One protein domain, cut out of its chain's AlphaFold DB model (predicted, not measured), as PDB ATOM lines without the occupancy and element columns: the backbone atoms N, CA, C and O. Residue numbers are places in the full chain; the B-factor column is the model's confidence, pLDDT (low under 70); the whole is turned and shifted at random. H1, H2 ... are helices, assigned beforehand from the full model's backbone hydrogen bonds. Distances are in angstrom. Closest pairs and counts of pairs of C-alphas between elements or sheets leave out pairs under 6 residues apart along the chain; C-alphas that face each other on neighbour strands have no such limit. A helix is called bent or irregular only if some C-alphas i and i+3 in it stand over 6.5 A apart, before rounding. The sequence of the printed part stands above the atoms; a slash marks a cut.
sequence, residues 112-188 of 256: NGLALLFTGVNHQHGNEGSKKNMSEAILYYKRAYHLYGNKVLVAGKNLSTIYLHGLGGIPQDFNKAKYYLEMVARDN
ATOM      1  N   ASN A 112     145.330  25.434  29.389       97.94
ATOM      2  CA  ASN A 112     145.858  25.807  28.065       97.94
ATOM      3  C   ASN A 112     145.255  24.950  26.928       97.94
ATOM      4  O   ASN A 112     145.365  23.721  26.920       97.94
ATOM      5  N   GLY A 113     144.623  25.599  25.946       97.50
ATOM      6  CA  GLY A 113     143.834  24.917  24.918       97.50
ATOM      7  C   GLY A 113     144.656  24.078  23.942       97.50
ATOM      8  O   GLY A 113     144.216  22.989  23.568       97.50
ATOM      9  N   LEU A 114     145.849  24.544  23.558       97.62
ATOM     10  CA  LEU A 114     146.759  23.779  22.699       97.62
ATOM     11  C   LEU A 114     147.320  22.572  23.453       97.62
ATOM     12  O   LEU A 114     147.328  21.465  22.920       97.62
ATOM     13  N   ALA A 115     147.713  22.752  24.713       97.81
ATOM     14  CA  ALA A 115     148.221  21.668  25.537       97.81
ATOM     15  C   ALA A 115     147.156  20.585  25.763       97.81
ATOM     16  O   ALA A 115     147.421  19.406  25.546       97.81
ATOM     17  N   LEU A 116     145.922  20.977  26.098       98.50
ATOM     18  CA  LEU A 116     144.793  20.048  26.200       98.50
ATOM     19  C   LEU A 116     144.533  19.317  24.876       98.50
ATOM     20  O   LEU A 116     144.368  18.097  24.876       98.50
ATOM     21  N   LEU A 117     144.530  20.033  23.744       98.00
ATOM     22  CA  LEU A 117     144.377  19.431  22.417       98.00
ATOM     23  C   LEU A 117     145.443  18.353  22.180       98.00
ATOM     24  O   LEU A 117     145.109  17.228  21.809       98.00
ATOM     25  N   PHE A 118     146.716  18.672  22.395       96.06
ATOM     26  CA  PHE A 118     147.801  17.744  22.093       96.06
ATOM     27  C   PHE A 118     147.930  16.600  23.095       96.06
ATOM     28  O   PHE A 118     148.274  15.491  22.688       96.06
ATOM     29  N   THR A 119     147.542  16.795  24.355       96.12
ATOM     30  CA  THR A 119     147.375  15.680  25.295       96.12
ATOM     31  C   THR A 119     146.282  14.721  24.824       96.12
ATOM     32  O   THR A 119     146.482  13.505  24.849       96.12
ATOM     33  N   GLY A 120     145.172  15.233  24.279       96.31
ATOM     34  CA  GLY A 120     144.163  14.397  23.624       96.31
ATOM     35  C   GLY A 120     144.727  13.600  22.439       96.31
ATOM     36  O   GLY A 120     144.486  12.395  22.333       96.31
ATOM     37  N   VAL A 121     145.556  14.233  21.600       94.00
ATOM     38  CA  VAL A 121     146.244  13.568  20.474       94.00
ATOM     39  C   VAL A 121     147.176  12.456  20.955       94.00
ATOM     40  O   VAL A 121     147.199  11.379  20.349       94.00
ATOM     41  N   ASN A 122     147.915  12.690  22.041       91.88
ATOM     42  CA  ASN A 122     148.794  11.696  22.651       91.88
ATOM     43  C   ASN A 122     148.001  10.483  23.151       91.88
ATOM     44  O   ASN A 122     148.359   9.347  22.843       91.88
ATOM     45  N   HIS A 123     146.881  10.700  23.849       93.44
ATOM     46  CA  HIS A 123     146.013   9.608  24.291       93.44
ATOM     47  C   HIS A 123     145.387   8.842  23.116       93.44
ATOM     48  O   HIS A 123     145.328   7.614  23.151       93.44
ATOM     49  N   GLN A 124     144.975   9.525  22.046       93.44
ATOM     50  CA  GLN A 124     144.368   8.888  20.872       93.44
ATOM     51  C   GLN A 124     145.324   7.916  20.166       93.44
ATOM     52  O   GLN A 124     144.922   6.817  19.770       93.44
ATOM     53  N   HIS A 125     146.583   8.316  19.981       87.19
ATOM     54  CA  HIS A 125     147.557   7.535  19.214       87.19
ATOM     55  C   HIS A 125     148.435   6.627  20.079       87.19
ATOM     56  O   HIS A 125     148.986   5.657  19.554       87.19
ATOM     57  N   GLY A 126     148.469   6.868  21.392       82.00
ATOM     58  CA  GLY A 126     149.485   6.320  22.283       82.00
ATOM     59  C   GLY A 126     150.819   7.030  22.043       82.00
ATOM     60  O   GLY A 126     151.141   7.408  20.917       82.00
ATOM     61  N   ASN A 127     151.600   7.229  23.100       73.25
ATOM     62  CA  ASN A 127     152.928   7.831  22.994       73.25
ATOM     63  C   ASN A 127     153.910   7.206  23.996       73.25
ATOM     64  O   ASN A 127     153.487   6.802  25.074       73.25
ATOM     65  N   GLU A 128     155.198   7.096  23.658       62.00
ATOM     66  CA  GLU A 128     156.258   6.602  24.563       62.00
ATOM     67  C   GLU A 128     155.908   5.311  25.328       62.00
ATOM     68  O   GLU A 128     156.045   5.206  26.543       62.00
ATOM     69  N   GLY A 129     155.405   4.299  24.620       62.28
ATOM     70  CA  GLY A 129     155.048   3.017  25.241       62.28
ATOM     71  C   GLY A 129     153.727   3.027  26.019       62.28
ATOM     72  O   GLY A 129     153.284   1.967  26.462       62.28
ATOM     73  N   SER A 130     153.045   4.173  26.127       73.44
ATOM     74  CA  SER A 130     151.657   4.215  26.584       73.44
ATOM     75  C   SER A 130     150.711   3.657  25.520       73.44
ATOM     76  O   SER A 130     150.861   3.873  24.313       73.44
ATOM     77  N   LYS A 131     149.714   2.901  25.984       84.75
ATOM     78  CA  LYS A 131     148.654   2.370  25.127       84.75
ATOM     79  C   LYS A 131     147.693   3.493  24.738       84.75
ATOM     80  O   LYS A 131     147.444   4.409  25.517       84.75
ATOM     81  N   LYS A 132     147.102   3.366  23.549       91.12
ATOM     82  CA  LYS A 132     145.985   4.208  23.103       91.12
ATOM     83  C   LYS A 132     144.867   4.196  24.146       91.12
ATOM     84  O   LYS A 132     144.481   3.129  24.620       91.12
ATOM     85  N   ASN A 133     144.322   5.366  24.445       94.38
ATOM     86  CA  ASN A 133     143.179   5.551  25.325       94.38
ATOM     87  C   ASN A 133     142.216   6.574  24.708       94.38
ATOM     88  O   ASN A 133     142.375   7.785  24.862       94.38
ATOM     89  N   MET A 134     141.213   6.077  23.983       96.25
ATOM     90  CA  MET A 134     140.258   6.939  23.282       96.25
ATOM     91  C   MET A 134     139.342   7.714  24.243       96.25
ATOM     92  O   MET A 134     138.971   8.849  23.954       96.25
ATOM     93  N   SER A 135     139.004   7.133  25.396       96.06
ATOM     94  CA  SER A 135     138.153   7.785  26.398       96.06
ATOM     95  C   SER A 135     138.820   9.032  26.980       96.06
ATOM     96  O   SER A 135     138.190  10.089  27.040       96.06
ATOM     97  N   GLU A 136     140.107   8.938  27.323       96.00
ATOM     98  CA  GLU A 136     140.900  10.098  27.754       96.00
ATOM     99  C   GLU A 136     141.042  11.123  26.627       96.00
ATOM    100  O   GLU A 136     140.815  12.311  26.842       96.00
ATOM    101  N   ALA A 137     141.319  10.681  25.394       97.75
ATOM    102  CA  ALA A 137     141.399  11.589  24.251       97.75
ATOM    103  C   ALA A 137     140.125  12.440  24.098       97.75
ATOM    104  O   ALA A 137     140.204  13.663  23.974       97.75
ATOM    105  N   ILE A 138     138.946  11.812  24.192       98.31
ATOM    106  CA  ILE A 138     137.651  12.505  24.165       98.31
ATOM    107  C   ILE A 138     137.528  13.517  25.307       98.31
ATOM    108  O   ILE A 138     137.017  14.613  25.074       98.31
ATOM    109  N   LEU A 139     137.952  13.170  26.526       98.12
ATOM    110  CA  LEU A 139     137.879  14.068  27.682       98.12
ATOM    111  C   LEU A 139     138.701  15.341  27.440       98.12
ATOM    112  O   LEU A 139     138.180  16.450  27.585       98.12
ATOM    113  N   TYR A 140     139.948  15.184  26.996       98.50
ATOM    114  CA  TYR A 140     140.836  16.302  26.684       98.50
ATOM    115  C   TYR A 140     140.322  17.151  25.521       98.50
ATOM    116  O   TYR A 140     140.271  18.376  25.640       98.50
ATOM    117  N   TYR A 141     139.866  16.531  24.428       98.56
ATOM    118  CA  TYR A 141     139.291  17.274  23.306       98.56
ATOM    119  C   TYR A 141     138.035  18.044  23.710       98.56
ATOM    120  O   TYR A 141     137.894  19.207  23.335       98.56
ATOM    121  N   LYS A 142     137.134  17.440  24.500       98.12
ATOM    122  CA  LYS A 142     135.943  18.132  25.015       98.12
ATOM    123  C   LYS A 142     136.331  19.335  25.855       98.12
ATOM    124  O   LYS A 142     135.755  20.401  25.669       98.12
ATOM    125  N   ARG A 143     137.310  19.178  26.750       98.19
ATOM    126  CA  ARG A 143     137.779  20.266  27.613       98.19
ATOM    127  C   ARG A 143     138.412  21.396  26.800       98.19
ATOM    128  O   ARG A 143     138.015  22.542  26.977       98.19
ATOM    129  N   ALA A 144     139.321  21.077  25.875       98.06
ATOM    130  CA  ALA A 144     139.928  22.060  24.976       98.06
ATOM    131  C   ALA A 144     138.853  22.822  24.189       98.06
ATOM    132  O   ALA A 144     138.820  24.051  24.186       98.06
ATOM    133  N   TYR A 145     137.928  22.088  23.569       96.44
ATOM    134  CA  TYR A 145     136.880  22.679  22.747       96.44
ATOM    135  C   TYR A 145     135.885  23.515  23.557       96.44
ATOM    136  O   TYR A 145     135.491  24.586  23.114       96.44
ATOM    137  N   HIS A 146     135.499  23.070  24.753       95.56
ATOM    138  CA  HIS A 146     134.589  23.816  25.620       95.56
ATOM    139  C   HIS A 146     135.184  25.156  26.071       95.56
ATOM    140  O   HIS A 146     134.474  26.156  26.101       95.56
ATOM    141  N   LEU A 147     136.480  25.181  26.390       95.88
ATOM    142  CA  LEU A 147     137.158  26.384  26.875       95.88
ATOM    143  C   LEU A 147     137.470  27.391  25.759       95.88
ATOM    144  O   LEU A 147     137.410  28.594  25.996       95.88
ATOM    145  N   TYR A 148     137.810  26.919  24.555       95.50
ATOM    146  CA  TYR A 148     138.381  27.780  23.507       95.50
ATOM    147  C   TYR A 148     137.638  27.758  22.172       95.50
ATOM    148  O   TYR A 148     137.908  28.602  21.317       95.50
ATOM    149  N   GLY A 149     136.718  26.814  21.966       91.69
ATOM    150  CA  GLY A 149     135.852  26.731  20.791       91.69
ATOM    151  C   GLY A 149     136.599  26.879  19.465       91.69
ATOM    152  O   GLY A 149     137.421  26.042  19.088       91.69
ATOM    153  N   ASN A 150     136.309  27.972  18.754       89.12
ATOM    154  CA  ASN A 150     136.853  28.277  17.429       89.12
ATOM    155  C   ASN A 150     138.372  28.521  17.398       89.12
ATOM    156  O   ASN A 150     138.970  28.469  16.325       89.12
ATOM    157  N   LYS A 151     139.019  28.741  18.547       94.00
ATOM    158  CA  LYS A 151     140.483  28.825  18.631       94.00
ATOM    159  C   LYS A 151     141.163  27.454  18.543       94.00
ATOM    160  O   LYS A 151     142.332  27.383  18.192       94.00
ATOM    161  N   VAL A 152     140.437  26.361  18.809       95.12
ATOM    162  CA  VAL A 152     140.949  24.974  18.786       95.12
ATOM    163  C   VAL A 152     140.041  24.040  17.981       95.12
ATOM    164  O   VAL A 152     139.710  22.932  18.405       95.12
ATOM    165  N   LEU A 153     139.642  24.460  16.776       95.31
ATOM    166  CA  LEU A 153     138.716  23.705  15.913       95.31
ATOM    167  C   LEU A 153     139.109  22.243  15.691       95.31
ATOM    168  O   LEU A 153     138.232  21.393  15.560       95.31
ATOM    169  N   VAL A 154     140.410  21.941  15.686       96.38
ATOM    170  CA  VAL A 154     140.927  20.573  15.557       96.38
ATOM    171  C   VAL A 154     140.361  19.644  16.639       96.38
ATOM    172  O   VAL A 154     140.048  18.496  16.337       96.38
ATOM    173  N   ALA A 155     140.135  20.127  17.866       97.88
ATOM    174  CA  ALA A 155     139.502  19.334  18.922       97.88
ATOM    175  C   ALA A 155     138.056  18.952  18.556       97.88
ATOM    176  O   ALA A 155     137.668  17.792  18.690       97.88
ATOM    177  N   GLY A 156     137.277  19.905  18.031       97.62
ATOM    178  CA  GLY A 156     135.914  19.666  17.544       97.62
ATOM    179  C   GLY A 156     135.881  18.702  16.355       97.62
ATOM    180  O   GLY A 156     135.063  17.784  16.330       97.62
ATOM    181  N   LYS A 157     136.822  18.843  15.411       97.44
ATOM    182  CA  LYS A 157     136.979  17.920  14.274       97.44
ATOM    183  C   LYS A 157     137.282  16.499  14.736       97.44
ATOM    184  O   LYS A 157     136.616  15.566  14.297       97.44
ATOM    185  N   ASN A 158     138.219  16.331  15.669       98.06
ATOM    186  CA  ASN A 158     138.544  15.021  16.230       98.06
ATOM    187  C   ASN A 158     137.331  14.392  16.926       98.06
ATOM    188  O   ASN A 158     137.046  13.219  16.701       98.06
ATOM    189  N   LEU A 159     136.576  15.165  17.716       98.56
ATOM    190  CA  LEU A 159     135.352  14.678  18.358       98.56
ATOM    191  C   LEU A 159     134.301  14.247  17.331       98.56
ATOM    192  O   LEU A 159     133.746  13.157  17.468       98.56
ATOM    193  N   SER A 160     134.063  15.062  16.298       98.31
ATOM    194  CA  SER A 160     133.149  14.723  15.202       98.31
ATOM    195  C   SER A 160     133.531  13.388  14.558       98.31
ATOM    196  O   SER A 160     132.721  12.463  14.535       98.31
ATOM    197  N   THR A 161     134.793  13.236  14.149       97.69
ATOM    198  CA  THR A 161     135.310  12.018  13.510       97.69
ATOM    199  C   THR A 161     135.225  10.790  14.417       97.69
ATOM    200  O   THR A 161     134.816   9.719  13.966       97.69
ATOM    201  N   ILE A 162     135.583  10.923  15.701       98.06
ATOM    202  CA  ILE A 162     135.538   9.809  16.659       98.06
ATOM    203  C   ILE A 162     134.112   9.276  16.796       98.06
ATOM    204  O   ILE A 162     133.913   8.067  16.681       98.06
ATOM    205  N   TYR A 163     133.125  10.154  16.997       98.56
ATOM    206  CA  TYR A 163     131.727   9.733  17.110       98.56
ATOM    207  C   TYR A 163     131.131   9.290  15.769       98.56
ATOM    208  O   TYR A 163     130.295   8.388  15.758       98.56
ATOM    209  N   LEU A 164     131.572   9.870  14.647       98.19
ATOM    210  CA  LEU A 164     131.096   9.508  13.312       98.19
ATOM    211  C   LEU A 164     131.484   8.077  12.949       98.19
ATOM    212  O   LEU A 164     130.662   7.363  12.391       98.19
ATOM    213  N   HIS A 165     132.704   7.650  13.270       96.50
ATOM    214  CA  HIS A 165     133.207   6.323  12.899       96.50
ATOM    215  C   HIS A 165     133.220   5.311  14.051       96.50
ATOM    216  O   HIS A 165     133.506   4.141  13.820       96.50
ATOM    217  N   GLY A 166     132.926   5.733  15.283       95.81
ATOM    218  CA  GLY A 166     133.028   4.865  16.456       95.81
ATOM    219  C   GLY A 166     134.465   4.394  16.725       95.81
ATOM    220  O   GLY A 166     134.730   3.211  16.945       95.81
ATOM    221  N   LEU A 167     135.434   5.311  16.633       94.06
ATOM    222  CA  LEU A 167     136.855   4.960  16.705       94.06
ATOM    223  C   LEU A 167     137.267   4.493  18.104       94.06
ATOM    224  O   LEU A 167     136.794   5.006  19.113       94.06
ATOM    225  N   GLY A 168     138.214   3.552  18.175       90.31
ATOM    226  CA  GLY A 168     138.834   3.140  19.440       90.31
ATOM    227  C   GLY A 168     137.888   2.443  20.424       90.31
ATOM    228  O   GLY A 168     138.112   2.535  21.627       90.31
ATOM    229  N   GLY A 169     136.842   1.774  19.925       91.25
ATOM    230  CA  GLY A 169     135.843   1.082  20.750       91.25
ATOM    231  C   GLY A 169     134.729   1.989  21.277       91.25
ATOM    232  O   GLY A 169     133.881   1.541  22.044       91.25
ATOM    233  N   ILE A 170     134.713   3.258  20.867       96.50
ATOM    234  CA  ILE A 170     133.639   4.194  21.191       96.50
ATOM    235  C   ILE A 170     132.429   3.877  20.306       96.50
ATOM    236  O   ILE A 170     132.595   3.748  19.096       96.50
ATOM    237  N   PRO A 171     131.206   3.760  20.853       95.75
ATOM    238  CA  PRO A 171     130.019   3.577  20.028       95.75
ATOM    239  C   PRO A 171     129.821   4.744  19.057       95.75
ATOM    240  O   PRO A 171     129.987   5.910  19.423       95.75
ATOM    241  N   GLN A 172     129.430   4.418  17.826       96.69
ATOM    242  CA  GLN A 172     129.038   5.413  16.835       96.69
ATOM    243  C   GLN A 172     127.846   6.230  17.358       96.69
ATOM    244  O   GLN A 172     126.861   5.670  17.838       96.69
ATOM    245  N   ASP A 173     127.938   7.554  17.260       98.25
ATOM    246  CA  ASP A 173     126.913   8.487  17.731       98.25
ATOM    247  C   ASP A 173     126.796   9.647  16.739       98.25
ATOM    248  O   ASP A 173     127.488  10.664  16.831       98.25
ATOM    249  N   PHE A 174     125.915   9.479  15.752       98.31
ATOM    250  CA  PHE A 174     125.731  10.459  14.683       98.31
ATOM    251  C   PHE A 174     125.228  11.812  15.188       98.31
ATOM    252  O   PHE A 174     125.567  12.834  14.599       98.31
ATOM    253  N   ASN A 175     124.475  11.839  16.291       98.12
ATOM    254  CA  ASN A 175     123.984  13.087  16.870       98.12
ATOM    255  C   ASN A 175     125.139  13.885  17.479       98.12
ATOM    256  O   ASN A 175     125.270  15.079  17.213       98.12
ATOM    257  N   LYS A 176     126.028  13.229  18.239       98.06
ATOM    258  CA  LYS A 176     127.243  13.885  18.743       98.06
ATOM    259  C   LYS A 176     128.182  14.288  17.613       98.06
ATOM    260  O   LYS A 176     128.724  15.389  17.657       98.06
ATOM    261  N   ALA A 177     128.363  13.430  16.610       98.50
ATOM    262  CA  ALA A 177     129.188  13.751  15.450       98.50
ATOM    263  C   ALA A 177     128.684  15.020  14.742       98.50
ATOM    264  O   ALA A 177     129.444  15.973  14.567       98.50
ATOM    265  N   LYS A 178     127.380  15.068  14.433       98.38
ATOM    266  CA  LYS A 178     126.730  16.224  13.806       98.38
ATOM    267  C   LYS A 178     126.854  17.475  14.666       98.38
ATOM    268  O   LYS A 178     127.240  18.507  14.141       98.38
ATOM    269  N   TYR A 179     126.634  17.375  15.978       97.56
ATOM    270  CA  TYR A 179     126.783  18.504  16.901       97.56
ATOM    271  C   TYR A 179     128.174  19.155  16.816       97.56
ATOM    272  O   TYR A 179     128.279  20.367  16.638       97.56
ATOM    273  N   TYR A 180     129.261  18.379  16.903       97.88
ATOM    274  CA  TYR A 180     130.604  18.964  16.802       97.88
ATOM    275  C   TYR A 180     130.898  19.486  15.392       97.88
ATOM    276  O   TYR A 180     131.531  20.533  15.258       97.88
ATOM    277  N   LEU A 181     130.413  18.804  14.348       97.81
ATOM    278  CA  LEU A 181     130.553  19.267  12.969       97.81
ATOM    279  C   LEU A 181     129.825  20.595  12.727       97.81
ATOM    280  O   LEU A 181     130.400  21.487  12.114       97.81
ATOM    281  N   GLU A 182     128.607  20.765  13.250       96.81
ATOM    282  CA  GLU A 182     127.849  22.020  13.201       96.81
ATOM    283  C   GLU A 182     128.642  23.169  13.806       96.81
ATOM    284  O   GLU A 182     128.715  24.255  13.234       96.81
ATOM    285  N   MET A 183     129.257  22.929  14.960       94.00
ATOM    286  CA  MET A 183     130.030  23.952  15.646       94.00
ATOM    287  C   MET A 183     131.317  24.306  14.883       94.00
ATOM    288  O   MET A 183     131.685  25.478  14.826       94.00
ATOM    289  N   VAL A 184     131.981  23.326  14.262       95.62
ATOM    290  CA  VAL A 184     133.175  23.547  13.425       95.62
ATOM    291  C   VAL A 184     132.825  24.264  12.116       95.62
ATOM    292  O   VAL A 184     133.504  25.214  11.738       95.62
ATOM    293  N   ALA A 185     131.748  23.858  11.444       96.88
ATOM    294  CA  ALA A 185     131.312  24.407  10.161       96.88
ATOM    295  C   ALA A 185     130.949  25.900  10.221       96.88
ATOM    296  O   ALA A 185     131.057  26.597   9.213       96.88
ATOM    297  N   ARG A 186     130.553  26.411  11.395       95.19
ATOM    298  CA  ARG A 186     130.287  27.847  11.596       95.19
ATOM    299  C   ARG A 186     131.518  28.724  11.378       95.19
ATOM    300  O   ARG A 186     131.347  29.883  11.021       95.19
ATOM    301  N   ASP A 187     132.724  28.195  11.586       94.31
ATOM    302  CA  ASP A 187     133.964  28.955  11.388       94.31
ATOM    303  C   ASP A 187     134.205  29.287   9.913       94.31
ATOM    304  O   ASP A 187     134.623  30.392   9.579       94.31
ATOM    305  N   ASN A 188     133.891  28.345   9.019       94.56
ATOM    306  CA  ASN A 188     133.989  28.547   7.582       94.56
ATOM    307  C   ASN A 188     132.740  27.996   6.871       94.56
ATOM    308  O   ASN A 188     132.756  26.852   6.406       94.56
TER     309      ASN A 188
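This is residues 112 to 188 of the 256 residues of an uncharacterized protein of Providencia rettgeri (UniProt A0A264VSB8). Two helical hairpins, H1 with H2a and H2b with H3, pack into a flat slab, the chain folding back at the bend of H2. The 77 printed residues, with named helices H1, H2 and H3 and no named strand, are all helix in class, compact (radius of gyration of the C-alphas 11.8 A), spanning 38 by 29 by 16 A.

Find C-alpha 113 at (143.834, 24.917, 24.918), where H1, residues 113 to 125, begins. H2, residues 134 to 165, is one helix by its hydrogen bonds but bent: C-alphas 147 and 150 are 9.6 A apart. Its arms are H2a, residues 134 to 147, 20.0 A long, and H2b, residues 150 to 165, 22.7 A, irregular, with C-alphas 151 and 154 8.8 A apart. H3, residues 174 to 185, ends at (131.312, 24.407, 10.161).

Look at the C-alphas of Gly 120 and Ala 137, the closest of hairpin H1 and H2a, 4.0 A apart. H2a touches H2b, residues 152 to 159 alone, at 33 degrees, only just shallow. In hairpin H2b and H3, Ser 160 and Ala 177 have the closest C-alphas, 4.1 A. H3 is apart from H1 and H2a. O i to N i+4 pairs are within hydrogen-bond range throughout H1, H2a and H3, and in 9 of 12 in H2b.

The printed part has no cut, both links are short, and pLDDT is under 70 at residues 128 to 129.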